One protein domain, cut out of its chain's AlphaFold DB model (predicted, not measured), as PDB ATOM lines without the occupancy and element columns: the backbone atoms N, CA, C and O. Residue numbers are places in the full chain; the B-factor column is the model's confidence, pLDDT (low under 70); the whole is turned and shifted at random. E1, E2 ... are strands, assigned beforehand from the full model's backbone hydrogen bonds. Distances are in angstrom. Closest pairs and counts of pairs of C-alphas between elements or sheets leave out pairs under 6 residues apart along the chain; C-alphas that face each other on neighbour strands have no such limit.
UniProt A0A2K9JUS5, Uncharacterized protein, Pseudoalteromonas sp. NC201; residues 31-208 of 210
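This is residues 31 to 208 of the 210 residues of an uncharacterized protein of Pseudoalteromonas sp. NC201 (UniProt A0A2K9JUS5). Three twisted antiparallel sheets make the three sides of a prism, each face to face with the other two, and their strands run roughly the same line along its length. E2, E6 and E11, one strand from each sheet, come together in the core, while E9 lies out at one side and a long unnamed stretch, residues 36 to 54, runs along the outside. The printed part has 178 residues and twelve named strands, E1 to E12 in order along the chain, with no named helix; the class is all strand. The sheets run E4 E3 E2 E5, E8 E7 E6 E10 and E1 E12 E11. The whole is compact, with a radius of gyration of the C-alphas of 15.3 A, and spans 46 by 35 by 29 A.

Begin at C-alpha 55, at (128.586, 110.887, 127.933), where E2, residues 55 to 64, starts its 25.4 A. Beside it find E3, residues 69 to 78, 26.2 A long, then E4, residues 89 to 93, and E5, residues 103 to 106. In the next sheet, E6 is residues 112 to 121 and E7 residues 127 to 136, each 26.6 A long; E8 is residues 148 to 151 and E10 residues 172 to 174. E9 is residues 157 to 161. Find E1, residues 31 to 35, from C-alpha 31 at (143.224, 109.097, 128.301). E11, residues 183 to 193, is 28.9 A long, and E12, residues 196 to 207, runs 32.1 A to C-alpha 207 at (132.971, 102.469, 131.761).

E2, E3 and E4 form a meander, each strand the antiparallel neighbour of the one before, as do E6, E7 and E8. With E5 the first makes a Greek key, its first strand the antiparallel neighbour of its fourth. Look for N 61 and O 73, 3.0 A, between E2 and E3; N 74 and O 91, 3.0 A, between E3 and E4; N 60 and O 105, 2.8 A, between E2 and E5. Across E6 and E7, N 118 and O 131 are 2.8 A apart; across E6 and E10, N 119 and O 172, 2.9 A; across E7 and E8, N 132 and O 150, 2.8 A. E11 and E12 are a hairpin, with N 189 and O 201 within hydrogen-bond range at 2.8 A; across E1 and E12, N 33 and O 202 are within hydrogen-bond range at 2.9 A. The sheets E4 E3 E2 E5, E8 E7 E6 E10 and E1 E12 E11 form a stack of sheets, face to face in turn. The closest C-alphas of E2 and E6 are Leu 57 and Ile 114, 5.5 A; of E6 and E11, Thr 115 and Val 184, 4.6 A; of E2 and E11, Leu 57 and Thr 186, 6.0 A. E9 pairs with no named strand and is near E5.

The C-alphas farthest apart, of Asn 82 and Gly 123, are 47.3 A apart. The printed part has no cut. The links E1 to E2 and E7 to E8 are long. The mean pLDDT of the printed part is 90.6; look for values under 70 at residues 39, 46, 165 to 168 and 179 to 180.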
ATOM      1  N   ASP A  31     141.894 108.823 128.847       91.56
ATOM      2  CA  ASP A  31     143.224 109.097 128.301       91.56
ATOM      3  C   ASP A  31     143.197 109.126 126.763       91.56
ATOM      4  O   ASP A  31     142.248 108.656 126.124       91.56
ATOM      5  N   VAL A  32     144.232 109.704 126.156       90.94
ATOM      6  CA  VAL A  32     144.364 109.875 124.710       90.94
ATOM      7  C   VAL A  32     145.373 108.897 124.123       90.94
ATOM      8  O   VAL A  32     146.528 108.812 124.528       90.94
ATOM      9  N   TYR A  33     144.939 108.180 123.093       91.62
ATOM     10  CA  TYR A  33     145.738 107.174 122.407       91.62
ATOM     11  C   TYR A  33     145.877 107.530 120.940       91.62
ATOM     12  O   TYR A  33     144.946 108.048 120.332       91.62
ATOM     13  N   LYS A  34     147.039 107.243 120.362       92.19
ATOM     14  CA  LYS A  34     147.356 107.628 118.988       92.19
ATOM     15  C   LYS A  34     147.553 106.390 118.132       92.19
ATOM     16  O   LYS A  34     148.266 105.475 118.535       92.19
ATOM     17  N   TYR A  35     146.942 106.392 116.957       92.06
ATOM     18  CA  TYR A  35     146.982 105.307 115.979       92.06
ATOM     19  C   TYR A  35     147.371 105.869 114.608       92.06
ATOM     20  O   TYR A  35     147.050 107.021 114.324       92.06
ATOM     21  N   GLY A  36     148.024 105.066 113.764       89.12
ATOM     22  CA  GLY A  36     148.450 105.447 112.409       89.12
ATOM     23  C   GLY A  36     149.963 105.641 112.255       89.12
ATOM     24  O   GLY A  36     150.706 105.664 113.238       89.12
ATOM     25  N   GLU A  37     150.418 105.768 111.006       83.06
ATOM     26  CA  GLU A  37     151.843 105.810 110.640       83.06
ATOM     27  C   GLU A  37     152.560 107.074 111.131       83.06
ATOM     28  O   GLU A  37     153.769 107.053 111.368       83.06
ATOM     29  N   ARG A  38     151.824 108.175 111.339       80.81
ATOM     30  CA  ARG A  38     152.385 109.455 111.802       80.81
ATOM     31  C   ARG A  38     151.776 109.936 113.111       80.81
ATOM     32  O   ARG A  38     151.387 111.093 113.255       80.81
ATOM     33  N   ALA A  39     151.763 109.061 114.115       68.31
ATOM     34  CA  ALA A  39     151.217 109.328 115.450       68.31
ATOM     35  C   ALA A  39     151.841 110.532 116.205       68.31
ATOM     36  O   ALA A  39     151.338 110.933 117.254       68.31
ATOM     37  N   THR A  40     152.935 111.131 115.721       76.50
ATOM     38  CA  THR A  40     153.506 112.366 116.293       76.50
ATOM     39  C   THR A  40     152.822 113.641 115.802       76.50
ATOM     40  O   THR A  40     152.962 114.676 116.452       76.50
ATOM     41  N   MET A  41     152.091 113.594 114.684       80.44
ATOM     42  CA  MET A  41     151.352 114.747 114.166       80.44
ATOM     43  C   MET A  41     150.126 115.034 115.031       80.44
ATOM     44  O   MET A  41     149.494 114.116 115.547       80.44
ATOM     45  N   VAL A  42     149.803 116.317 115.204       81.19
ATOM     46  CA  VAL A  42     148.713 116.777 116.074       81.19
ATOM     47  C   VAL A  42     147.522 117.211 115.216       81.19
ATOM     48  O   VAL A  42     147.741 117.891 114.213       81.19
ATOM     49  N   PRO A  43     146.275 116.867 115.589       82.88
ATOM     50  CA  PRO A  43     145.098 117.314 114.858       82.88
ATOM     51  C   PRO A  43     144.922 118.832 114.929       82.88
ATOM     52  O   PRO A  43     145.042 119.431 115.998       82.88
ATOM     53  N   GLU A  44     144.562 119.456 113.804       81.75
ATOM     54  CA  GLU A  44     144.247 120.893 113.766       81.75
ATOM     55  C   GLU A  44     142.901 121.227 114.424       81.75
ATOM     56  O   GLU A  44     142.596 122.397 114.668       81.75
ATOM     57  N   GLN A  45     142.086 120.217 114.740       80.81
ATOM     58  CA  GLN A  45     140.817 120.401 115.441       80.81
ATOM     59  C   GLN A  45     141.065 120.715 116.926       80.81
ATOM     60  O   GLN A  45     140.768 119.887 117.766       80.81
ATOM     61  N   ASN A  46     141.637 121.874 117.271       68.69
ATOM     62  CA  ASN A  46     141.896 122.282 118.659       68.69
ATOM     63  C   ASN A  46     140.677 123.022 119.266       68.69
ATOM     64  O   ASN A  46     140.225 124.001 118.664       68.69
ATOM     65  N   PRO A  47     140.156 122.630 120.448       76.56
ATOM     66  CA  PRO A  47     140.535 121.453 121.240       76.56
ATOM     67  C   PRO A  47     140.143 120.152 120.547       76.56
ATOM     68  O   PRO A  47     139.067 120.098 119.944       76.56
ATOM     69  N   ILE A  48     141.003 119.122 120.668       83.88
ATOM     70  CA  ILE A  48     140.738 117.795 120.088       83.88
ATOM     71  C   ILE A  48     139.333 117.372 120.538       83.88
ATOM     72  O   ILE A  48     139.062 117.413 121.743       83.88
ATOM     73  N   PRO A  49     138.433 117.011 119.604       89.75
ATOM     74  CA  PRO A  49     137.045 116.727 119.927       89.75
ATOM     75  C   PRO A  49     136.930 115.692 121.045       89.75
ATOM     76  O   PRO A  49     137.353 114.548 120.886       89.75
ATOM     77  N   MET A  50     136.327 116.088 122.164       92.50
ATOM     78  CA  MET A  50     136.028 115.203 123.286       92.50
ATOM     79  C   MET A  50     134.620 115.459 123.814       92.50
ATOM     80  O   MET A  50     134.072 116.556 123.682       92.50
ATOM     81  N   LEU A  51     134.027 114.429 124.399       92.50
ATOM     82  CA  LEU A  51     132.730 114.489 125.051       92.50
ATOM     83  C   LEU A  51     132.830 115.185 126.409       92.50
ATOM     84  O   LEU A  51     133.913 115.385 126.938       92.50
ATOM     85  N   ILE A  52     131.694 115.566 126.975       91.75
ATOM     86  CA  ILE A  52     131.591 115.997 128.378       91.75
ATOM     87  C   ILE A  52     131.627 114.726 129.260       91.75
ATOM     88  O   ILE A  52     131.242 113.666 128.752       91.75
ATOM     89  N   PRO A  53     132.049 114.780 130.543       93.38
ATOM     90  CA  PRO A  53     132.040 113.601 131.408       93.38
ATOM     91  C   PRO A  53     130.677 112.900 131.430       93.38
ATOM     92  O   PRO A  53     129.638 113.545 131.272       93.38
ATOM     93  N   ASP A  54     130.692 111.577 131.598       93.06
ATOM     94  CA  ASP A  54     129.502 110.710 131.641       93.06
ATOM     95  C   ASP A  54     128.629 110.730 130.380       93.06
ATOM     96  O   ASP A  54     127.439 110.425 130.426       93.06
ATOM     97  N   HIS A  55     129.227 111.049 129.231       95.56
ATOM     98  CA  HIS A  55     128.586 110.887 127.933       95.56
ATOM     99  C   HIS A  55     129.272 109.806 127.104       95.56
ATOM    100  O   HIS A  55     130.500 109.730 127.037       95.56
ATOM    101  N   VAL A  56     128.470 109.010 126.407       95.44
ATOM    102  CA  VAL A  56     128.942 107.983 125.476       95.44
ATOM    103  C   VAL A  56     128.756 108.427 124.037       95.44
ATOM    104  O   VAL A  56     127.745 109.038 123.680       95.44
ATOM    105  N   LEU A  57     129.729 108.095 123.194       97.81
ATOM    106  CA  LEU A  57     129.656 108.361 121.766       97.81
ATOM    107  C   LEU A  57     128.720 107.345 121.097       97.81
ATOM    108  O   LEU A  57     128.909 106.139 121.236       97.81
ATOM    109  N   VAL A  58     127.734 107.832 120.346       98.12
ATOM    110  CA  VAL A  58     126.758 107.008 119.600       98.12
ATOM    111  C   VAL A  58     126.772 107.284 118.097       98.12
ATOM    112  O   VAL A  58     126.177 106.550 117.307       98.12
ATOM    113  N   GLY A  59     127.480 108.328 117.681       98.06
ATOM    114  CA  GLY A  59     127.706 108.638 116.282       98.06
ATOM    115  C   GLY A  59     128.902 109.551 116.087       98.06
ATOM    116  O   GLY A  59     129.350 110.238 117.005       98.06
ATOM    117  N   ILE A  60     129.420 109.551 114.869       98.38
ATOM    118  CA  ILE A  60     130.599 110.303 114.472       98.38
ATOM    119  C   ILE A  60     130.567 110.588 112.979       98.38
ATOM    120  O   ILE A  60     130.055 109.795 112.193       98.38
ATOM    121  N   GLY A  61     131.127 111.716 112.572       97.69
ATOM    122  CA  GLY A  61     131.253 112.062 111.171       97.69
ATOM    123  C   GLY A  61     132.337 113.094 110.972       97.69
ATOM    124  O   GLY A  61     132.734 113.781 111.915       97.69
ATOM    125  N   ALA A  62     132.846 113.165 109.752       97.00
ATOM    126  CA  ALA A  62     133.967 114.024 109.434       97.00
ATOM    127  C   ALA A  62     133.858 114.608 108.028       97.00
ATOM    128  O   ALA A  62     133.179 114.070 107.147       97.00
ATOM    129  N   ARG A  63     134.565 115.720 107.847       95.06
ATOM    130  CA  ARG A  63     134.881 116.318 106.560       95.06
ATOM    131  C   ARG A  63     136.381 116.527 106.468       95.06
ATOM    132  O   ARG A  63     136.956 117.204 107.330       95.06
ATOM    133  N   ALA A  64     136.990 115.983 105.429       93.25
ATOM    134  CA  ALA A  64     138.373 116.256 105.126       93.25
ATOM    135  C   ALA A  64     138.516 117.566 104.332       93.25
ATOM    136  O   ALA A  64     137.593 118.108 103.722       93.25
ATOM    137  N   GLY A  65     139.692 118.159 104.452       88.06
ATOM    138  CA  GLY A  65     140.174 119.206 103.576       88.06
ATOM    139  C   GLY A  65     141.532 118.793 103.030       88.06
ATOM    140  O   GLY A  65     142.143 117.837 103.505       88.06
ATOM    141  N   LYS A  66     142.038 119.581 102.079       81.75
ATOM    142  CA  LYS A  66     143.250 119.265 101.306       81.75
ATOM    143  C   LYS A  66     144.489 118.886 102.135       81.75
ATOM    144  O   LYS A  66     145.394 118.217 101.660       81.75
ATOM    145  N   THR A  67     144.589 119.407 103.353       76.19
ATOM    146  CA  THR A  67     145.775 119.235 104.211       76.19
ATOM    147  C   THR A  67     145.437 118.840 105.643       76.19
ATOM    148  O   THR A  67     146.351 118.619 106.427       76.19
ATOM    149  N   THR A  68     144.151 118.794 106.004       86.25
ATOM    150  CA  THR A  68     143.696 118.480 107.363       86.25
ATOM    151  C   THR A  68     142.185 118.232 107.401       86.25
ATOM    152  O   THR A  68     141.444 118.737 106.554       86.25
ATOM    153  N   VAL A  69     141.706 117.503 108.411       92.38
ATOM    154  CA  VAL A  69     140.277 117.308 108.658       92.38
ATOM    155  C   VAL A  69     139.707 118.609 109.215       92.38
ATOM    156  O   VAL A  69     140.103 119.083 110.282       92.38
ATOM    157  N   THR A  70     138.773 119.216 108.485       93.06
ATOM    158  CA  THR A  70     138.259 120.555 108.808       93.06
ATOM    159  C   THR A  70     137.044 120.526 109.721       93.06
ATOM    160  O   THR A  70     136.742 121.534 110.365       93.06
ATOM    161  N   THR A  71     136.341 119.394 109.762       95.06
ATOM    162  CA  THR A  71     135.084 119.248 110.496       95.06
ATOM    163  C   THR A  71     134.999 117.858 111.106       95.06
ATOM    164  O   THR A  71     135.173 116.869 110.399       95.06
ATOM    165  N   ILE A  72     134.695 117.780 112.399       96.69
ATOM    166  CA  ILE A  72     134.300 116.542 113.081       96.69
ATOM    167  C   ILE A  72     132.994 116.816 113.817       96.69
ATOM    168  O   ILE A  72     132.896 117.802 114.544       96.69
ATOM    169  N   THR A  73     132.014 115.933 113.670       97.56
ATOM    170  CA  THR A  73     130.788 115.949 114.472       97.56
ATOM    171  C   THR A  73     130.760 114.723 115.362       97.56
ATOM    172  O   THR A  73     130.925 113.600 114.888       97.56
ATOM    173  N   LEU A  74     130.533 114.943 116.655       97.88
ATOM    174  CA  LEU A  74     130.292 113.884 117.628       97.88
ATOM    175  C   LEU A  74     128.811 113.879 117.986       97.88
ATOM    176  O   LEU A  74     128.287 114.925 118.365       97.88
ATOM    177  N   TRP A  75     128.168 112.713 117.916       98.38
ATOM    178  CA  TRP A  75     126.841 112.478 118.483       98.38
ATOM    179  C   TRP A  75     126.971 111.631 119.735       98.38
ATOM    180  O   TRP A  75     127.651 110.604 119.729       98.38
ATOM    181  N   TYR A  76     126.315 112.048 120.809       97.81
ATOM    182  CA  TYR A  76     126.516 111.453 122.121       97.81
ATOM    183  C   TYR A  76     125.260 111.520 122.988       97.81
ATOM    184  O   TYR A  76     124.387 112.362 122.777       97.81
ATOM    185  N   ARG A  77     125.182 110.620 123.968       96.94
ATOM    186  CA  ARG A  77     124.124 110.569 124.988       96.94
ATOM    187  C   ARG A  77     124.745 110.668 126.373       96.94
ATOM    188  O   ARG A  77     125.832 110.137 126.583       96.94
ATOM    189  N   GLN A  78     124.062 111.338 127.295       95.75
ATOM    190  CA  GLN A  78     124.432 111.348 128.712       95.75
ATOM    191  C   GLN A  78     123.979 110.046 129.377       95.75
ATOM    192  O   GLN A  78     122.863 109.606 129.113       95.75
ATOM    193  N   ILE A  79     124.791 109.482 130.269       94.62
ATOM    194  CA  ILE A  79     124.343 108.478 131.238       94.62
ATOM    195  C   ILE A  79     123.814 109.226 132.466       94.62
ATOM    196  O   ILE A  79     124.535 109.988 133.113       94.62
ATOM    197  N   LEU A  80     122.523 109.072 132.741       91.81
ATOM    198  CA  LEU A  80     121.816 109.722 133.840       91.81
ATOM    199  C   LEU A  80     122.091 108.994 135.161       91.81
ATOM    200  O   LEU A  80     122.531 107.850 135.170       91.81
ATOM    201  N   GLY A  81     121.802 109.637 136.297       85.88
ATOM    202  CA  GLY A  81     122.106 109.092 137.632       85.88
ATOM    203  C   GLY A  81     121.376 107.791 138.006       85.88
ATOM    204  O   GLY A  81     121.701 107.184 139.019       85.88
ATOM    205  N   ASN A  82     120.394 107.369 137.210       85.88
ATOM    206  CA  ASN A  82     119.701 106.081 137.314       85.88
ATOM    207  C   ASN A  82     120.206 105.042 136.289       85.88
ATOM    208  O   ASN A  82     119.583 103.994 136.144       85.88
ATOM    209  N   GLY A  83     121.286 105.336 135.559       83.56
ATOM    210  CA  GLY A  83     121.842 104.491 134.497       83.56
ATOM    211  C   GLY A  83     121.132 104.604 133.143       83.56
ATOM    212  O   GLY A  83     121.614 104.037 132.165       83.56
ATOM    213  N   GLU A  84     120.023 105.344 133.052       90.94
ATOM    214  CA  GLU A  84     119.320 105.562 131.784       90.94
ATOM    215  C   GLU A  84     120.089 106.512 130.866       90.94
ATOM    216  O   GLU A  84     120.888 107.344 131.300       90.94
ATOM    217  N   PHE A  85     119.824 106.412 129.568       94.44
ATOM    218  CA  PHE A  85     120.502 107.208 128.560       94.44
ATOM    219  C   PHE A  85     119.621 108.392 128.168       94.44
ATOM    220  O   PHE A  85     118.471 108.246 127.754       94.44
ATOM    221  N   GLY A  86     120.180 109.594 128.268       95.31
ATOM    222  CA  GLY A  86     119.528 110.815 127.815       95.31
ATOM    223  C   GLY A  86     119.334 110.852 126.295       95.31
ATOM    224  O   GLY A  86     119.748 109.958 125.548       95.31
ATOM    225  N   GLN A  87     118.723 111.934 125.811       96.00
ATOM    226  CA  GLN A  87     118.566 112.171 124.375       96.00
ATOM    227  C   GLN A  87     119.914 112.311 123.647       96.00
ATOM    228  O   GLN A  87     120.955 112.567 124.257       96.00
ATOM    229  N   ILE A  88     119.885 112.166 122.321       97.50
ATOM    230  CA  ILE A  88     121.067 112.361 121.478       97.50
ATOM    231  C   ILE A  88     121.331 113.854 121.314       97.50
ATOM    232  O   ILE A  88     120.486 114.599 120.819       97.50
ATOM    233  N   TYR A  89     122.545 114.260 121.660       97.44
ATOM    234  CA  TYR A  89     123.104 115.567 121.352       97.44
ATOM    235  C   TYR A  89     124.156 115.442 120.258       97.44
ATOM    236  O   TYR A  89     124.679 114.356 120.001       97.44
ATOM    237  N   SER A  90     124.483 116.563 119.618       97.06
ATOM    238  CA  SER A  90     125.598 116.629 118.680       97.06
ATOM    239  C   SER A  90     126.413 117.895 118.877       97.06
ATOM    240  O   SER A  90     125.885 118.921 119.313       97.06
ATOM    241  N   LYS A  91     127.704 117.819 118.559       96.12
ATOM    242  CA  LYS A  91     128.600 118.973 118.573       96.12
ATOM    243  C   LYS A  91     129.617 118.875 117.448       96.12
ATOM    244  O   LYS A  91     130.227 117.824 117.253       96.12
ATOM    245  N   ASN A  92     129.802 119.992 116.753       95.50
ATOM    246  CA  ASN A  92     130.762 120.127 115.667       95.50
ATOM    247  C   ASN A  92     132.057 120.774 116.168       95.50
ATOM    248  O   ASN A  92     132.039 121.652 117.031       95.50
ATOM    249  N   TYR A  93     133.169 120.354 115.582       94.50
ATOM    250  CA  TYR A  93     134.528 120.756 115.913       94.50
ATOM    251  C   TYR A  93     135.345 120.979 114.637       94.50
ATOM    252  O   TYR A  93     134.948 120.535 113.560       94.50
ATOM    253  N   GLY A  94     136.514 121.611 114.772       92.06
ATOM    254  CA  GLY A  94     137.453 121.858 113.676       92.06
ATOM    255  C   GLY A  94     137.474 123.312 113.207       92.06
ATOM    256  O   GLY A  94     136.788 124.169 113.762       92.06
ATOM    257  N   SER A  95     138.279 123.592 112.183       92.19
ATOM    258  CA  SER A  95     138.445 124.934 111.608       92.19
ATOM    259  C   SER A  95     137.236 125.399 110.791       92.19
ATOM    260  O   SER A  95     137.068 126.598 110.570       92.19
ATOM    261  N   LYS A  96     136.376 124.468 110.357       93.44
ATOM    262  CA  LYS A  96     135.144 124.747 109.607       93.44
ATOM    263  C   LYS A  96     133.956 123.959 110.182       93.44
ATOM    264  O   LYS A  96     133.404 123.085 109.513       93.44
ATOM    265  N   PRO A  97     133.530 124.238 111.426       92.25
ATOM    266  CA  PRO A  97     132.557 123.410 112.145       92.25
ATOM    267  C   PRO A  97     131.133 123.475 111.564       92.25
ATOM    268  O   PRO A  97     130.299 122.639 111.896       92.25
ATOM    269  N   SER A  98     130.826 124.453 110.710       94.00
ATOM    270  CA  SER A  98     129.525 124.587 110.038       94.00
ATOM    271  C   SER A  98     129.459 123.909 108.668       94.00
ATOM    272  O   SER A  98     128.405 123.927 108.038       94.00
ATOM    273  N   HIS A  99     130.568 123.349 108.178       93.75
ATOM    274  CA  HIS A  99     130.582 122.672 106.887       93.75
ATOM    275  C   HIS A  99     129.847 121.334 106.949       93.75
ATOM    276  O   HIS A  99     129.885 120.629 107.957       93.75
ATOM    277  N   GLU A 100     129.223 120.967 105.833       94.06
ATOM    278  CA  GLU A 100     128.625 119.647 105.676       94.06
ATOM    279  C   GLU A 100     129.696 118.556 105.740       94.06
ATOM    280  O   GLU A 100     130.780 118.684 105.161       94.06
ATOM    281  N   LEU A 101     129.366 117.467 106.430       96.75
ATOM    282  CA  LEU A 101     130.215 116.284 106.538       96.75
ATOM    283  C   LEU A 101     130.337 115.587 105.182       96.75
ATOM    284  O   LEU A 101     129.494 115.777 104.313       96.75
ATOM    285  N   GLU A 102     131.346 114.747 104.994       95.44
ATOM    286  CA  GLU A 102     131.438 113.852 103.828       95.44
ATOM    287  C   GLU A 102     130.896 112.469 104.174       95.44
ATOM    288  O   GLU A 102     130.088 111.901 103.434       95.44
ATOM    289  N   CYS A 103     131.280 111.965 105.347       96.12
ATOM    290  CA  CYS A 103     130.813 110.695 105.869       96.12
ATOM    291  C   CYS A 103     130.393 110.809 107.332       96.12
ATOM    292  O   CYS A 103     131.012 111.527 108.119       96.12
ATOM    293  N   GLN A 104     129.349 110.068 107.701       97.81
ATOM    294  CA  GLN A 104     128.874 109.971 109.073       97.81
ATOM    295  C   GLN A 104     128.303 108.590 109.390       97.81
ATOM    296  O   GLN A 104     127.771 107.900 108.525       97.81
ATOM    297  N   TYR A 105     128.342 108.225 110.661       98.06
ATOM    298  CA  TYR A 105     127.599 107.122 111.244       98.06
ATOM    299  C   TYR A 105     126.857 107.645 112.471       98.06
ATOM    300  O   TYR A 105     127.467 108.281 113.326       98.06
ATOM    301  N   VAL A 106     125.562 107.358 112.587       97.44
ATOM    302  CA  VAL A 106     124.772 107.683 113.782       97.44
ATOM    303  C   VAL A 106     123.900 106.487 114.126       97.44
ATOM    304  O   VAL A 106     123.076 106.072 113.313       97.44
ATOM    305  N   ASN A 107     124.069 105.940 115.327       96.25
ATOM    306  CA  ASN A 107     123.184 104.912 115.852       96.25
ATOM    307  C   ASN A 107     122.175 105.548 116.807       96.25
ATOM    308  O   ASN A 107     122.548 106.093 117.844       96.25
ATOM    309  N   THR A 108     120.895 105.486 116.450       93.62
ATOM    310  CA  THR A 108     119.818 106.032 117.284       93.62
ATOM    311  C   THR A 108     119.318 105.055 118.342       93.62
ATOM    312  O   THR A 108     118.582 105.481 119.235       93.62
ATOM    313  N   SER A 109     119.740 103.785 118.269       93.31
ATOM    314  CA  SER A 109     119.417 102.768 119.272       93.31
ATOM    315  C   SER A 109     119.846 103.240 120.651       93.31
ATOM    316  O   SER A 109     120.899 103.861 120.814       93.31
ATOM    317  N   ASP A 110     119.016 102.934 121.637       90.50
ATOM    318  CA  ASP A 110     119.359 103.207 123.019       90.50
ATOM    319  C   ASP A 110     120.374 102.191 123.554       90.50
ATOM    320  O   ASP A 110     120.534 101.113 122.971       90.50
ATOM    321  N   ASN A 111     121.043 102.524 124.661       93.94
ATOM    322  CA  ASN A 111     121.959 101.617 125.360       93.94
ATOM    323  C   ASN A 111     123.073 101.059 124.457       93.94
ATOM    324  O   ASN A 111     123.337  99.854 124.436       93.94
ATOM    325  N   ILE A 112     123.757 101.937 123.718       96.31
ATOM    326  CA  ILE A 112     124.957 101.592 122.942       96.31
ATOM    327  C   ILE A 112     126.098 102.570 123.208       96.31
ATOM    328  O   ILE A 112     125.869 103.737 123.518       96.31
ATOM    329  N   ALA A 113     127.333 102.107 123.034       96.75
ATOM    330  CA  ALA A 113     128.518 102.958 122.998       96.75
ATOM    331  C   ALA A 113     129.449 102.533 121.863       96.75
ATOM    332  O   ALA A 113     129.724 101.342 121.672       96.75
ATOM    333  N   ILE A 114     129.969 103.510 121.122       97.75
ATOM    334  CA  ILE A 114     131.079 103.302 120.195       97.75
ATOM    335  C   ILE A 114     132.333 102.994 121.016       97.75
ATOM    336  O   ILE A 114     132.697 103.709 121.950       97.75
ATOM    337  N   THR A 115     132.996 101.905 120.652       97.00
ATOM    338  CA  THR A 115     134.168 101.358 121.347       97.00
ATOM    339  C   THR A 115     135.383 101.228 120.433       97.00
ATOM    340  O   THR A 115     136.484 101.016 120.923       97.00
ATOM    341  N   GLY A 116     135.224 101.434 119.124       96.62
ATOM    342  CA  GLY A 116     136.330 101.588 118.185       96.62
ATOM    343  C   GLY A 116     135.888 102.200 116.866       96.62
ATOM    344  O   GLY A 116     134.693 102.366 116.615       96.62
ATOM    345  N   MET A 117     136.859 102.556 116.032       96.94
ATOM    346  CA  MET A 117     136.602 103.186 114.742       96.94
ATOM    347  C   MET A 117     137.777 103.037 113.782       96.94
ATOM    348  O   MET A 117     138.923 102.830 114.187       96.94
ATOM    349  N   GLU A 118     137.460 103.172 112.503       95.88
ATOM    350  CA  GLU A 118     138.371 103.013 111.383       95.88
ATOM    351  C   GLU A 118     138.079 104.081 110.334       95.88
ATOM    352  O   GLU A 118     136.912 104.361 110.039       95.88
ATOM    353  N   TRP A 119     139.137 104.641 109.751       95.00
ATOM    354  CA  TRP A 119     139.054 105.792 108.864       95.00
ATOM    355  C   TRP A 119     139.912 105.636 107.621       95.00
ATOM    356  O   TRP A 119     140.947 104.960 107.623       95.00
ATOM    357  N   ARG A 120     139.466 106.318 106.568       92.19
ATOM    358  CA  ARG A 120     140.188 106.438 105.312       92.19
ATOM    359  C   ARG A 120     139.835 107.720 104.564       92.19
ATOM    360  O   ARG A 120     138.672 108.134 104.596       92.19
ATOM    361  N   ILE A 121     140.801 108.274 103.836       90.56
ATOM    362  CA  ILE A 121     140.606 109.345 102.850       90.56
ATOM    363  C   ILE A 121     140.957 108.836 101.446       90.56
ATOM    364  O   ILE A 121     141.739 107.905 101.306       90.56
ATOM    365  N   ASN A 122     140.305 109.356 100.403       85.50
ATOM    366  CA  ASN A 122     140.646 109.021  99.015       85.50
ATOM    367  C   ASN A 122     141.641 110.023  98.401       85.50
ATOM    368  O   ASN A 122     141.910 111.085  98.956       85.50
ATOM    369  N   GLY A 123     142.077 109.723  97.171       77.69
ATOM    370  CA  GLY A 123     142.908 110.590  96.320       77.69
ATOM    371  C   GLY A 123     142.339 111.979  95.980       77.69
ATOM    372  O   GLY A 123     142.948 112.712  95.213       77.69
ATOM    373  N   SER A 124     141.158 112.334  96.493       82.88
ATOM    374  CA  SER A 124     140.526 113.650  96.329       82.88
ATOM    375  C   SER A 124     140.429 114.422  97.649       82.88
ATOM    376  O   SER A 124     139.745 115.442  97.702       82.88
ATOM    377  N   ASP A 125     141.090 113.940  98.707       84.00
ATOM    378  CA  ASP A 125     140.995 114.462 100.071       84.00
ATOM    379  C   ASP A 125     139.573 114.403 100.668       84.00
ATOM    380  O   ASP A 125     139.247 115.214 101.532       84.00
ATOM    381  N   ASP A 126     138.736 113.443 100.249       89.75
ATOM    382  CA  ASP A 126     137.423 113.187 100.857       89.75
ATOM    383  C   ASP A 126     137.488 112.005 101.833       89.75
ATOM    384  O   ASP A 126     138.162 111.003 101.573       89.75
ATOM    385  N   ILE A 127     136.696 112.044 102.911       93.19
ATOM    386  CA  ILE A 127     136.478 110.858 103.755       93.19
ATOM    387  C   ILE A 127     135.812 109.744 102.927       93.19
ATOM    388  O   ILE A 127     134.634 109.826 102.568       93.19
ATOM    389  N   ALA A 128     136.556 108.665 102.687       91.75
ATOM    390  CA  ALA A 128     136.171 107.566 101.800       91.75
ATOM    391  C   ALA A 128     135.964 106.226 102.515       91.75
ATOM    392  O   ALA A 128     135.585 105.236 101.892       91.75
ATOM    393  N   ALA A 129     136.191 106.167 103.827       94.06
ATOM    394  CA  ALA A 129     135.622 105.128 104.671       94.06
ATOM    395  C   ALA A 129     135.496 105.610 106.116       94.06
ATOM    396  O   ALA A 129     136.382 106.272 106.654       94.06
ATOM    397  N   LEU A 130     134.404 105.188 106.743       95.88
ATOM    398  CA  LEU A 130     134.195 105.220 108.181       95.88
ATOM    399  C   LEU A 130     133.584 103.879 108.569       95.88
ATOM    400  O   LEU A 130     132.533 103.500 108.045       95.88
ATOM    401  N   ARG A 131     134.224 103.168 109.489       96.06
ATOM    402  CA  ARG A 131     133.614 102.032 110.181       96.06
ATOM    403  C   ARG A 131     133.705 102.261 111.674       96.06
ATOM    404  O   ARG A 131     134.662 102.857 112.159       96.06
ATOM    405  N   VAL A 132     132.701 101.801 112.400       97.19
ATOM    406  CA  VAL A 132     132.683 101.854 113.858       97.19
ATOM    407  C   VAL A 132     132.450 100.465 114.419       97.19
ATOM    408  O   VAL A 132     131.675  99.682 113.873       97.19
ATOM    409  N   SER A 133     133.104 100.186 115.536       97.00
ATOM    410  CA  SER A 133     132.765  99.074 116.417       97.00
ATOM    411  C   SER A 133     131.980  99.637 117.593       97.00
ATOM    412  O   SER A 133     132.400 100.625 118.202       97.00
ATOM    413  N   TYR A 134     130.841  99.040 117.923       96.88
ATOM    414  CA  TYR A 134     130.025  99.450 119.061       96.88
ATOM    415  C   TYR A 134     129.562  98.244 119.870       96.88
ATOM    416  O   TYR A 134     129.512  97.115 119.384       96.88
ATOM    417  N   ARG A 135     129.234  98.501 121.130       95.94
ATOM    418  CA  ARG A 135     128.727  97.510 122.078       95.94
ATOM    419  C   ARG A 135     127.401  97.979 122.636       95.94
ATOM    420  O   ARG A 135     127.137  99.181 122.675       95.94
ATOM    421  N   LYS A 136     126.571  97.020 123.035       95.06
ATOM    422  CA  LYS A 136     125.299  97.272 123.715       95.06
ATOM    423  C   LYS A 136     125.490  97.118 125.215       95.06
ATOM    424  O   LYS A 136     126.290  96.284 125.638       95.06
ATOM    425  N   PHE A 137     124.751  97.891 125.994       94.12
ATOM    426  CA  PHE A 137     124.639  97.668 127.429       94.12
ATOM    427  C   PHE A 137     123.566  96.600 127.689       94.12
ATOM    428  O   PHE A 137     122.575  96.524 126.956       94.12
ATOM    429  N   ASP A 138     123.791  95.734 128.675       91.75
ATOM    430  CA  ASP A 138     122.819  94.725 129.099       91.75
ATOM    431  C   ASP A 138     121.712  95.336 129.982       91.75
ATOM    432  O   ASP A 138     121.735  96.518 130.325       91.75
ATOM    433  N   SER A 139     120.719  94.528 130.360       89.69
ATOM    434  CA  SER A 139     119.608  94.966 131.220       89.69
ATOM    435  C   SER A 139     120.025  95.395 132.631       89.69
ATOM    436  O   SER A 139     119.220  95.966 133.359       89.69
ATOM    437  N   GLN A 140     121.256  95.090 133.031       90.00
ATOM    438  CA  GLN A 140     121.847  95.435 134.313       90.00
ATOM    439  C   GLN A 140     122.746  96.673 134.191       90.00
ATOM    440  O   GLN A 140     123.324  97.087 135.191       90.00
ATOM    441  N   GLY A 141     122.874  97.256 132.994       90.81
ATOM    442  CA  GLY A 141     123.713  98.416 132.716       90.81
ATOM    443  C   GLY A 141     125.177  98.079 132.431       90.81
ATOM    444  O   GLY A 141     125.977  98.988 132.275       90.81
ATOM    445  N   ASN A 142     125.588  96.813 132.324       92.62
ATOM    446  CA  ASN A 142     126.980  96.494 131.996       92.62
ATOM    447  C   ASN A 142     127.234  96.613 130.494       92.62
ATOM    448  O   ASN A 142     126.403  96.214 129.680       92.62
ATOM    449  N   LEU A 143     128.422  97.085 130.109       93.56
ATOM    450  CA  LEU A 143     128.846  97.061 128.713       93.56
ATOM    451  C   LEU A 143     129.076  95.608 128.265       93.56
ATOM    452  O   LEU A 143     129.958  94.922 128.780       93.56
ATOM    453  N   GLY A 144     128.291  95.137 127.297       91.88
ATOM    454  CA  GLY A 144     128.373  93.769 126.793       91.88
ATOM    455  C   GLY A 144     129.685  93.469 126.062       91.88
ATOM    456  O   GLY A 144     130.368  94.365 125.568       91.88
ATOM    457  N   SER A 145     130.040  92.188 125.948       90.69
ATOM    458  CA  SER A 145     131.268  91.750 125.265       90.69
ATOM    459  C   SER A 145     131.142  91.696 123.740       90.69
ATOM    460  O   SER A 145     132.137  91.870 123.033       90.69
ATOM    461  N   GLU A 146     129.933  91.463 123.222       92.81
ATOM    462  CA  GLU A 146     129.674  91.321 121.786       92.81
ATOM    463  C   GLU A 146     129.930  92.634 121.037       92.81
ATOM    464  O   GLU A 146     129.363  93.676 121.370       92.81
ATOM    465  N   ILE A 147     130.790  92.576 120.016       94.75
ATOM    466  CA  ILE A 147     131.119  93.716 119.160       94.75
ATOM    467  C   ILE A 147     130.217  93.691 117.929       94.75
ATOM    468  O   ILE A 147     130.229  92.737 117.152       94.75
ATOM    469  N   PHE A 148     129.493  94.785 117.729       95.50
ATOM    470  CA  PHE A 148     128.712  95.061 116.533       95.50
ATOM    471  C   PHE A 148     129.439  96.075 115.651       95.50
ATOM    472  O   PHE A 148     130.241  96.876 116.138       95.50
ATOM    473  N   TYR A 149     129.120  96.078 114.358       95.62
ATOM    474  CA  TYR A 149     129.777  96.935 113.375       95.62
ATOM    475  C   TYR A 149     128.786  97.878 112.704       95.62
ATOM    476  O   TYR A 149     127.659  97.504 112.377       95.62
ATOM    477  N   GLY A 150     129.227  99.113 112.490       95.44
ATOM    478  CA  GLY A 150     128.511 100.136 111.746       95.44
ATOM    479  C   GLY A 150     129.361 100.667 110.601       95.44
ATOM    480  O   GLY A 150     130.563 100.872 110.765       95.44
ATOM    481  N   THR A 151     128.736 100.918 109.455       96.00
ATOM    482  CA  THR A 151     129.395 101.526 108.292       96.00
ATOM    483  C   THR A 151     128.865 102.937 108.101       96.00
ATOM    484  O   THR A 151     127.655 103.158 108.129       96.00
ATOM    485  N   GLY A 152     129.770 103.890 107.908       96.88
ATOM    486  CA  GLY A 152     129.420 105.269 107.624       96.88
ATOM    487  C   GLY A 152     128.770 105.434 106.252       96.88
ATOM    488  O   GLY A 152     129.079 104.734 105.285       96.88
ATOM    489  N   VAL A 153     127.862 106.393 106.173       96.69
ATOM    490  CA  VAL A 153     127.105 106.758 104.977       96.69
ATOM    491  C   VAL A 153     127.444 108.180 104.556       96.69
ATOM    492  O   VAL A 153     127.906 108.988 105.365       96.69
ATOM    493  N   LYS A 154     127.209 108.502 103.283       95.19
ATOM    494  CA  LYS A 154     127.387 109.865 102.779       95.19
ATOM    495  C   LYS A 154     126.351 110.785 103.416       95.19
ATOM    496  O   LYS A 154     125.160 110.480 103.396       95.19
ATOM    497  N   SER A 155     126.785 111.929 103.933       90.81
ATOM    498  CA  SER A 155     125.889 112.930 104.538       90.81
ATOM    499  C   SER A 155     124.804 113.407 103.556       90.81
ATOM    500  O   SER A 155     123.637 113.524 103.923       90.81
ATOM    501  N   THR A 156     125.180 113.592 102.288       91.19
ATOM    502  CA  THR A 156     124.320 114.055 101.188       91.19
ATOM    503  C   THR A 156     123.386 112.974 100.649       91.19
ATOM    504  O   THR A 156     122.419 113.280  99.955       91.19
ATOM    505  N   ASN A 157     123.657 111.699 100.943       92.12
ATOM    506  CA  ASN A 157     122.788 110.587 100.578       92.12
ATOM    507  C   ASN A 157     123.020 109.389 101.509       92.12
ATOM    508  O   ASN A 157     123.832 108.507 101.217       92.12
ATOM    509  N   GLN A 158     122.243 109.323 102.588       91.06
ATOM    510  CA  GLN A 158     122.391 108.303 103.630       91.06
ATOM    511  C   GLN A 158     122.032 106.875 103.177       91.06
ATOM    512  O   GLN A 158     122.285 105.926 103.910       91.06
ATOM    513  N   SER A 159     121.487 106.694 101.964       91.69
ATOM    514  CA  SER A 159     121.304 105.358 101.365       91.69
ATOM    515  C   SER A 159     122.597 104.779 100.780       91.69
ATOM    516  O   SER A 159     122.652 103.600 100.434       91.69
ATOM    517  N   LYS A 160     123.648 105.601 100.652       92.31
ATOM    518  CA  LYS A 160     124.947 105.204 100.111       92.31
ATOM    519  C   LYS A 160     125.994 105.183 101.213       92.31
ATOM    520  O   LYS A 160     126.217 106.187 101.887       92.31
ATOM    521  N   THR A 161     126.695 104.059 101.331       92.75
ATOM    522  CA  THR A 161     127.928 103.989 102.122       92.75
ATOM    523  C   THR A 161     128.950 105.008 101.610       92.75
ATOM    524  O   THR A 161     129.012 105.286 100.408       92.75
ATOM    525  N   CYS A 162     129.740 105.581 102.518       91.31
ATOM    526  CA  CYS A 162     130.900 106.372 102.117       91.31
ATOM    527  C   CYS A 162     132.100 105.499 101.749       91.31
ATOM    528  O   CYS A 162     133.029 106.023 101.151       91.31
ATOM    529  N   TYR A 163     132.053 104.194 102.059       86.00
ATOM    530  CA  TYR A 163     133.076 103.227 101.675       86.00
ATOM    531  C   TYR A 163     133.227 103.163 100.153       86.00
ATOM    532  O   TYR A 163     132.324 102.694  99.455       86.00
ATOM    533  N   ASP A 164     134.381 103.601  99.659       79.00
ATOM    534  CA  ASP A 164     134.758 103.498  98.254       79.00
ATOM    535  C   ASP A 164     135.774 102.355  98.041       79.00
ATOM    536  O   ASP A 164     136.961 102.524  98.334       79.00
ATOM    537  N   PRO A 165     135.355 101.186  97.511       62.00
ATOM    538  CA  PRO A 165     136.244 100.044  97.299       62.00
ATOM    539  C   PRO A 165     137.356 100.306  96.270       62.00
ATOM    540  O   PRO A 165     138.340  99.568  96.262       62.00
ATOM    541  N   GLY A 166     137.225 101.324  95.411       63.50
ATOM    542  CA  GLY A 166     138.212 101.645  94.375       63.50
ATOM    543  C   GLY A 166     139.450 102.382  94.889       63.50
ATOM    544  O   GLY A 166     140.399 102.564  94.133       63.50
ATOM    545  N   SER A 167     139.454 102.802  96.156       61.09
ATOM    546  CA  SER A 167     140.452 103.736  96.687       61.09
ATOM    547  C   SER A 167     141.587 103.091  97.509       61.09
ATOM    548  O   SER A 167     142.500 103.808  97.897       61.09
ATOM    549  N   GLY A 168     141.563 101.770  97.789       66.50
ATOM    550  CA  GLY A 168     142.528 101.060  98.672       66.50
ATOM    551  C   GLY A 168     141.932 100.509  99.992       66.50
ATOM    552  O   GLY A 168     140.712 100.424 100.122       66.50
ATOM    553  N   GLY A 169     142.752 100.163 100.999       80.69
ATOM    554  CA  GLY A 169     142.307  99.650 102.321       80.69
ATOM    555  C   GLY A 169     142.115 100.723 103.410       80.69
ATOM    556  O   GLY A 169     142.379 101.887 103.158       80.69
ATOM    557  N   ILE A 170     141.658 100.353 104.614       87.38
ATOM    558  CA  ILE A 170     141.617 101.255 105.790       87.38
ATOM    559  C   ILE A 170     143.034 101.742 106.133       87.38
ATOM    560  O   ILE A 170     143.962 100.940 106.126       87.38
ATOM    561  N   GLU A 171     143.181 103.028 106.463       90.19
ATOM    562  CA  GLU A 171     144.485 103.662 106.727       90.19
ATOM    563  C   GLU A 171     144.787 103.785 108.223       90.19
ATOM    564  O   GLU A 171     145.905 103.519 108.659       90.19
ATOM    565  N   VAL A 172     143.782 104.114 109.043       92.81
ATOM    566  CA  VAL A 172     143.937 104.165 110.504       92.81
ATOM    567  C   VAL A 172     142.782 103.448 111.181       92.81
ATOM    568  O   VAL A 172     141.617 103.677 110.857       92.81
ATOM    569  N   SER A 173     143.104 102.586 112.145       94.38
ATOM    570  CA  SER A 173     142.129 101.759 112.849       94.38
ATOM    571  C   SER A 173     142.429 101.637 114.339       94.38
ATOM    572  O   SER A 173     143.577 101.623 114.782       94.38
ATOM    573  N   TYR A 174     141.357 101.503 115.113       94.44
ATOM    574  CA  TYR A 174     141.394 100.941 116.451       94.44
ATOM    575  C   TYR A 174     140.214  99.985 116.633       94.44
ATOM    576  O   TYR A 174     139.051 100.390 116.551       94.44
ATOM    577  N   PHE A 175     140.537  98.725 116.933       90.69
ATOM    578  CA  PHE A 175     139.569  97.687 117.266       90.69
ATOM    579  C   PHE A 175     139.561  97.436 118.778       90.69
ATOM    580  O   PHE A 175     140.623  97.189 119.361       90.69
ATOM    581  N   PRO A 176     138.389  97.465 119.433       87.44
ATOM    582  CA  PRO A 176     138.298  97.141 120.845       87.44
ATOM    583  C   PRO A 176     138.547  95.636 121.060       87.44
ATOM    584  O   PRO A 176     138.070  94.816 120.274       87.44
ATOM    585  N   PRO A 177     139.253  95.229 122.131       83.94
ATOM    586  CA  PRO A 177     139.419  93.820 122.492       83.94
ATOM    587  C   PRO A 177     138.077  93.126 122.744       83.94
ATOM    588  O   PRO A 177     137.205  93.701 123.392       83.94
ATOM    589  N   ALA A 178     137.929  91.874 122.299       70.12
ATOM    590  CA  ALA A 178     136.657  91.139 122.290       70.12
ATOM    591  C   ALA A 178     136.041  90.839 123.675       70.12
ATOM    592  O   ALA A 178     134.824  90.712 123.770       70.12
ATOM    593  N   SER A 179     136.820  90.769 124.759       69.75
ATOM    594  CA  SER A 179     136.299  90.521 126.114       69.75
ATOM    595  C   SER A 179     137.111  91.242 127.194       69.75
ATOM    596  O   SER A 179     138.256  91.632 126.968       69.75
ATOM    597  N   GLY A 180     136.491  91.464 128.360       67.25
ATOM    598  CA  GLY A 180     137.145  92.034 129.546       67.25
ATOM    599  C   GLY A 180     137.510  93.520 129.458       67.25
ATOM    600  O   GLY A 180     138.165  94.031 130.361       67.25
ATOM    601  N   ASN A 181     137.106  94.212 128.390       78.38
ATOM    602  CA  ASN A 181     137.392  95.628 128.205       78.38
ATOM    603  C   ASN A 181     136.106  96.463 128.295       78.38
ATOM    604  O   ASN A 181     135.226  96.321 127.447       78.38
ATOM    605  N   ASN A 182     136.040  97.362 129.278       90.75
ATOM    606  CA  ASN A 182     134.939  98.312 129.458       90.75
ATOM    607  C   ASN A 182     135.217  99.668 128.786       90.75
ATOM    608  O   ASN A 182     134.594 100.674 129.111       90.75
ATOM    609  N   SER A 183     136.193  99.724 127.882       92.81
ATOM    610  CA  SER A 183     136.617 100.960 127.248       92.81
ATOM    611  C   SER A 183     135.583 101.452 126.246       92.81
ATOM    612  O   SER A 183     135.154 100.718 125.351       92.81
ATOM    613  N   VAL A 184     135.233 102.726 126.377       95.25
ATOM    614  CA  VAL A 184     134.368 103.466 125.460       95.25
ATOM    615  C   VAL A 184     135.147 104.609 124.827       95.25
ATOM    616  O   VAL A 184     136.057 105.173 125.441       95.25
ATOM    617  N   VAL A 185     134.791 104.963 123.593       96.31
ATOM    618  CA  VAL A 185     135.346 106.147 122.940       96.31
ATOM    619  C   VAL A 185     134.615 107.386 123.444       96.31
ATOM    620  O   VAL A 185     133.389 107.459 123.395       96.31
ATOM    621  N   THR A 186     135.383 108.382 123.875       94.94
ATOM    622  CA  THR A 186     134.882 109.668 124.378       94.94
ATOM    623  C   THR A 186     135.396 110.856 123.576       94.94
ATOM    624  O   THR A 186     135.235 111.998 123.991       94.94
ATOM    625  N   GLY A 187     136.011 110.629 122.419       94.50
ATOM    626  CA  GLY A 187     136.517 111.706 121.578       94.50
ATOM    627  C   GLY A 187     137.469 111.221 120.501       94.50
ATOM    628  O   GLY A 187     137.986 110.107 120.572       94.50
ATOM    629  N   VAL A 188     137.695 112.067 119.503       95.38
ATOM    630  CA  VAL A 188     138.517 111.751 118.335       95.38
ATOM    631  C   VAL A 188     139.103 113.014 117.700       95.38
ATOM    632  O   VAL A 188     138.409 114.001 117.496       95.38
ATOM    633  N   GLY A 189     140.374 112.972 117.329       93.69
ATOM    634  CA  GLY A 189     140.999 113.895 116.390       93.69
ATOM    635  C   GLY A 189     141.568 113.122 115.215       93.69
ATOM    636  O   GLY A 189     142.019 111.987 115.382       93.69
ATOM    637  N   LEU A 190     141.554 113.728 114.035       93.31
ATOM    638  CA  LEU A 190     142.024 113.105 112.801       93.31
ATOM    639  C   LEU A 190     143.063 113.999 112.131       93.31
ATOM    640  O   LEU A 190     142.925 115.224 112.106       93.31
ATOM    641  N   VAL A 191     144.094 113.376 111.572       90.56
ATOM    642  CA  VAL A 191     145.140 114.043 110.798       90.56
ATOM    643  C   VAL A 191     145.226 113.362 109.446       90.56
ATOM    644  O   VAL A 191     145.432 112.151 109.389       90.56
ATOM    645  N   ASN A 192     145.132 114.141 108.373       90.31
ATOM    646  CA  ASN A 192     145.389 113.669 107.020       90.31
ATOM    647  C   ASN A 192     146.445 114.518 106.327       90.31
ATOM    648  O   ASN A 192     146.608 115.694 106.638       90.31
ATOM    649  N   HIS A 193     147.150 113.908 105.385       86.62
ATOM    650  CA  HIS A 193     148.170 114.559 104.578       86.62
ATOM    651  C   HIS A 193     148.375 113.761 103.294       86.62
ATOM    652  O   HIS A 193     148.413 112.533 103.338       86.62
ATOM    653  N   ASN A 194     148.576 114.451 102.167       81.88
ATOM    654  CA  ASN A 194     148.761 113.825 100.854       81.88
ATOM    655  C   ASN A 194     147.744 112.698 100.613       81.88
ATOM    656  O   ASN A 194     148.154 111.558 100.391       81.88
ATOM    657  N   GLU A 195     146.449 113.001 100.735       83.25
ATOM    658  CA  GLU A 195     145.368 112.065 100.399       83.25
ATOM    659  C   GLU A 195     145.308 110.786 101.266       83.25
ATOM    660  O   GLU A 195     144.588 109.850 100.932       83.25
ATOM    661  N   ASN A 196     146.023 110.741 102.397       87.38
ATOM    662  CA  ASN A 196     145.989 109.632 103.352       87.38
ATOM    663  C   ASN A 196     145.571 110.112 104.742       87.38
ATOM    664  O   ASN A 196     145.935 111.211 105.174       87.38
ATOM    665  N   MET A 197     144.856 109.263 105.477       90.75
ATOM    666  CA  MET A 197     144.683 109.405 106.916       90.75
ATOM    667  C   MET A 197     145.977 108.976 107.620       90.75
ATOM    668  O   MET A 197     146.310 107.799 107.687       90.75
ATOM    669  N   ASP A 198     146.702 109.944 108.163       89.75
ATOM    670  CA  ASP A 198     148.032 109.756 108.748       89.75
ATOM    671  C   ASP A 198     147.960 109.301 110.212       89.75
ATOM    672  O   ASP A 198     148.779 108.499 110.678       89.75
ATOM    673  N   SER A 199     147.005 109.850 110.973       91.19
ATOM    674  CA  SER A 199     146.798 109.446 112.362       91.19
ATOM    675  C   SER A 199     145.406 109.752 112.909       91.19
ATOM    676  O   SER A 199     144.690 110.638 112.443       91.19
ATOM    677  N   MET A 200     145.058 109.020 113.963       93.75
ATOM    678  CA  MET A 200     143.864 109.202 114.774       93.75
ATOM    679  C   MET A 200     144.261 109.329 116.240       93.75
ATOM    680  O   MET A 200     144.964 108.476 116.780       93.75
ATOM    681  N   TRP A 201     143.764 110.374 116.889       93.56
ATOM    682  CA  TRP A 201     143.895 110.615 118.320       93.56
ATOM    683  C   TRP A 201     142.570 110.277 118.983       93.56
ATOM    684  O   TRP A 201     141.595 110.989 118.795       93.56
ATOM    685  N   LEU A 202     142.511 109.189 119.732       93.44
ATOM    686  CA  LEU A 202     141.282 108.657 120.297       93.44
ATOM    687  C   LEU A 202     141.271 108.852 121.811       93.44
ATOM    688  O   LEU A 202     142.120 108.293 122.509       93.44
ATOM    689  N   TYR A 203     140.290 109.595 122.321       94.00
ATOM    690  CA  TYR A 203     140.015 109.615 123.754       94.00
ATOM    691  C   TYR A 203     139.241 108.360 124.130       94.00
ATOM    692  O   TYR A 203     138.218 108.035 123.519       94.00
ATOM    693  N   ARG A 204     139.745 107.644 125.131       93.75
ATOM    694  CA  ARG A 204     139.142 106.420 125.649       93.75
ATOM    695  C   ARG A 204     139.049 106.505 127.158       93.75
ATOM    696  O   ARG A 204     140.033 106.862 127.792       93.75
ATOM    697  N   GLY A 205     137.898 106.141 127.707       93.50
ATOM    698  CA  GLY A 205     137.699 105.983 129.149       93.50
ATOM    699  C   GLY A 205     137.187 104.592 129.493       93.50
ATOM    700  O   GLY A 205     136.715 103.871 128.614       93.50
ATOM    701  N   ASN A 206     137.268 104.234 130.768       93.50
ATOM    702  CA  ASN A 206     136.715 103.015 131.342       93.50
ATOM    703  C   ASN A 206     135.278 103.258 131.799       93.50
ATOM    704  O   ASN A 206     135.033 104.095 132.671       93.50
ATOM    705  N   TYR A 207     134.331 102.507 131.246       94.62
ATOM    706  CA  TYR A 207     132.971 102.469 131.761       94.62
ATOM    707  C   TYR A 207     132.905 101.679 133.075       94.62
ATOM    708  O   TYR A 207     133.419 100.559 133.176       94.62
ATOM    709  N   VAL A 208     132.240 102.259 134.069       92.56
ATOM    710  CA  VAL A 208     131.978 101.664 135.378       92.56
ATOM    711  C   VAL A 208     130.479 101.724 135.627       92.56
ATOM    712  O   VAL A 208     129.903 102.805 135.739       92.56
TER     713      VAL A 208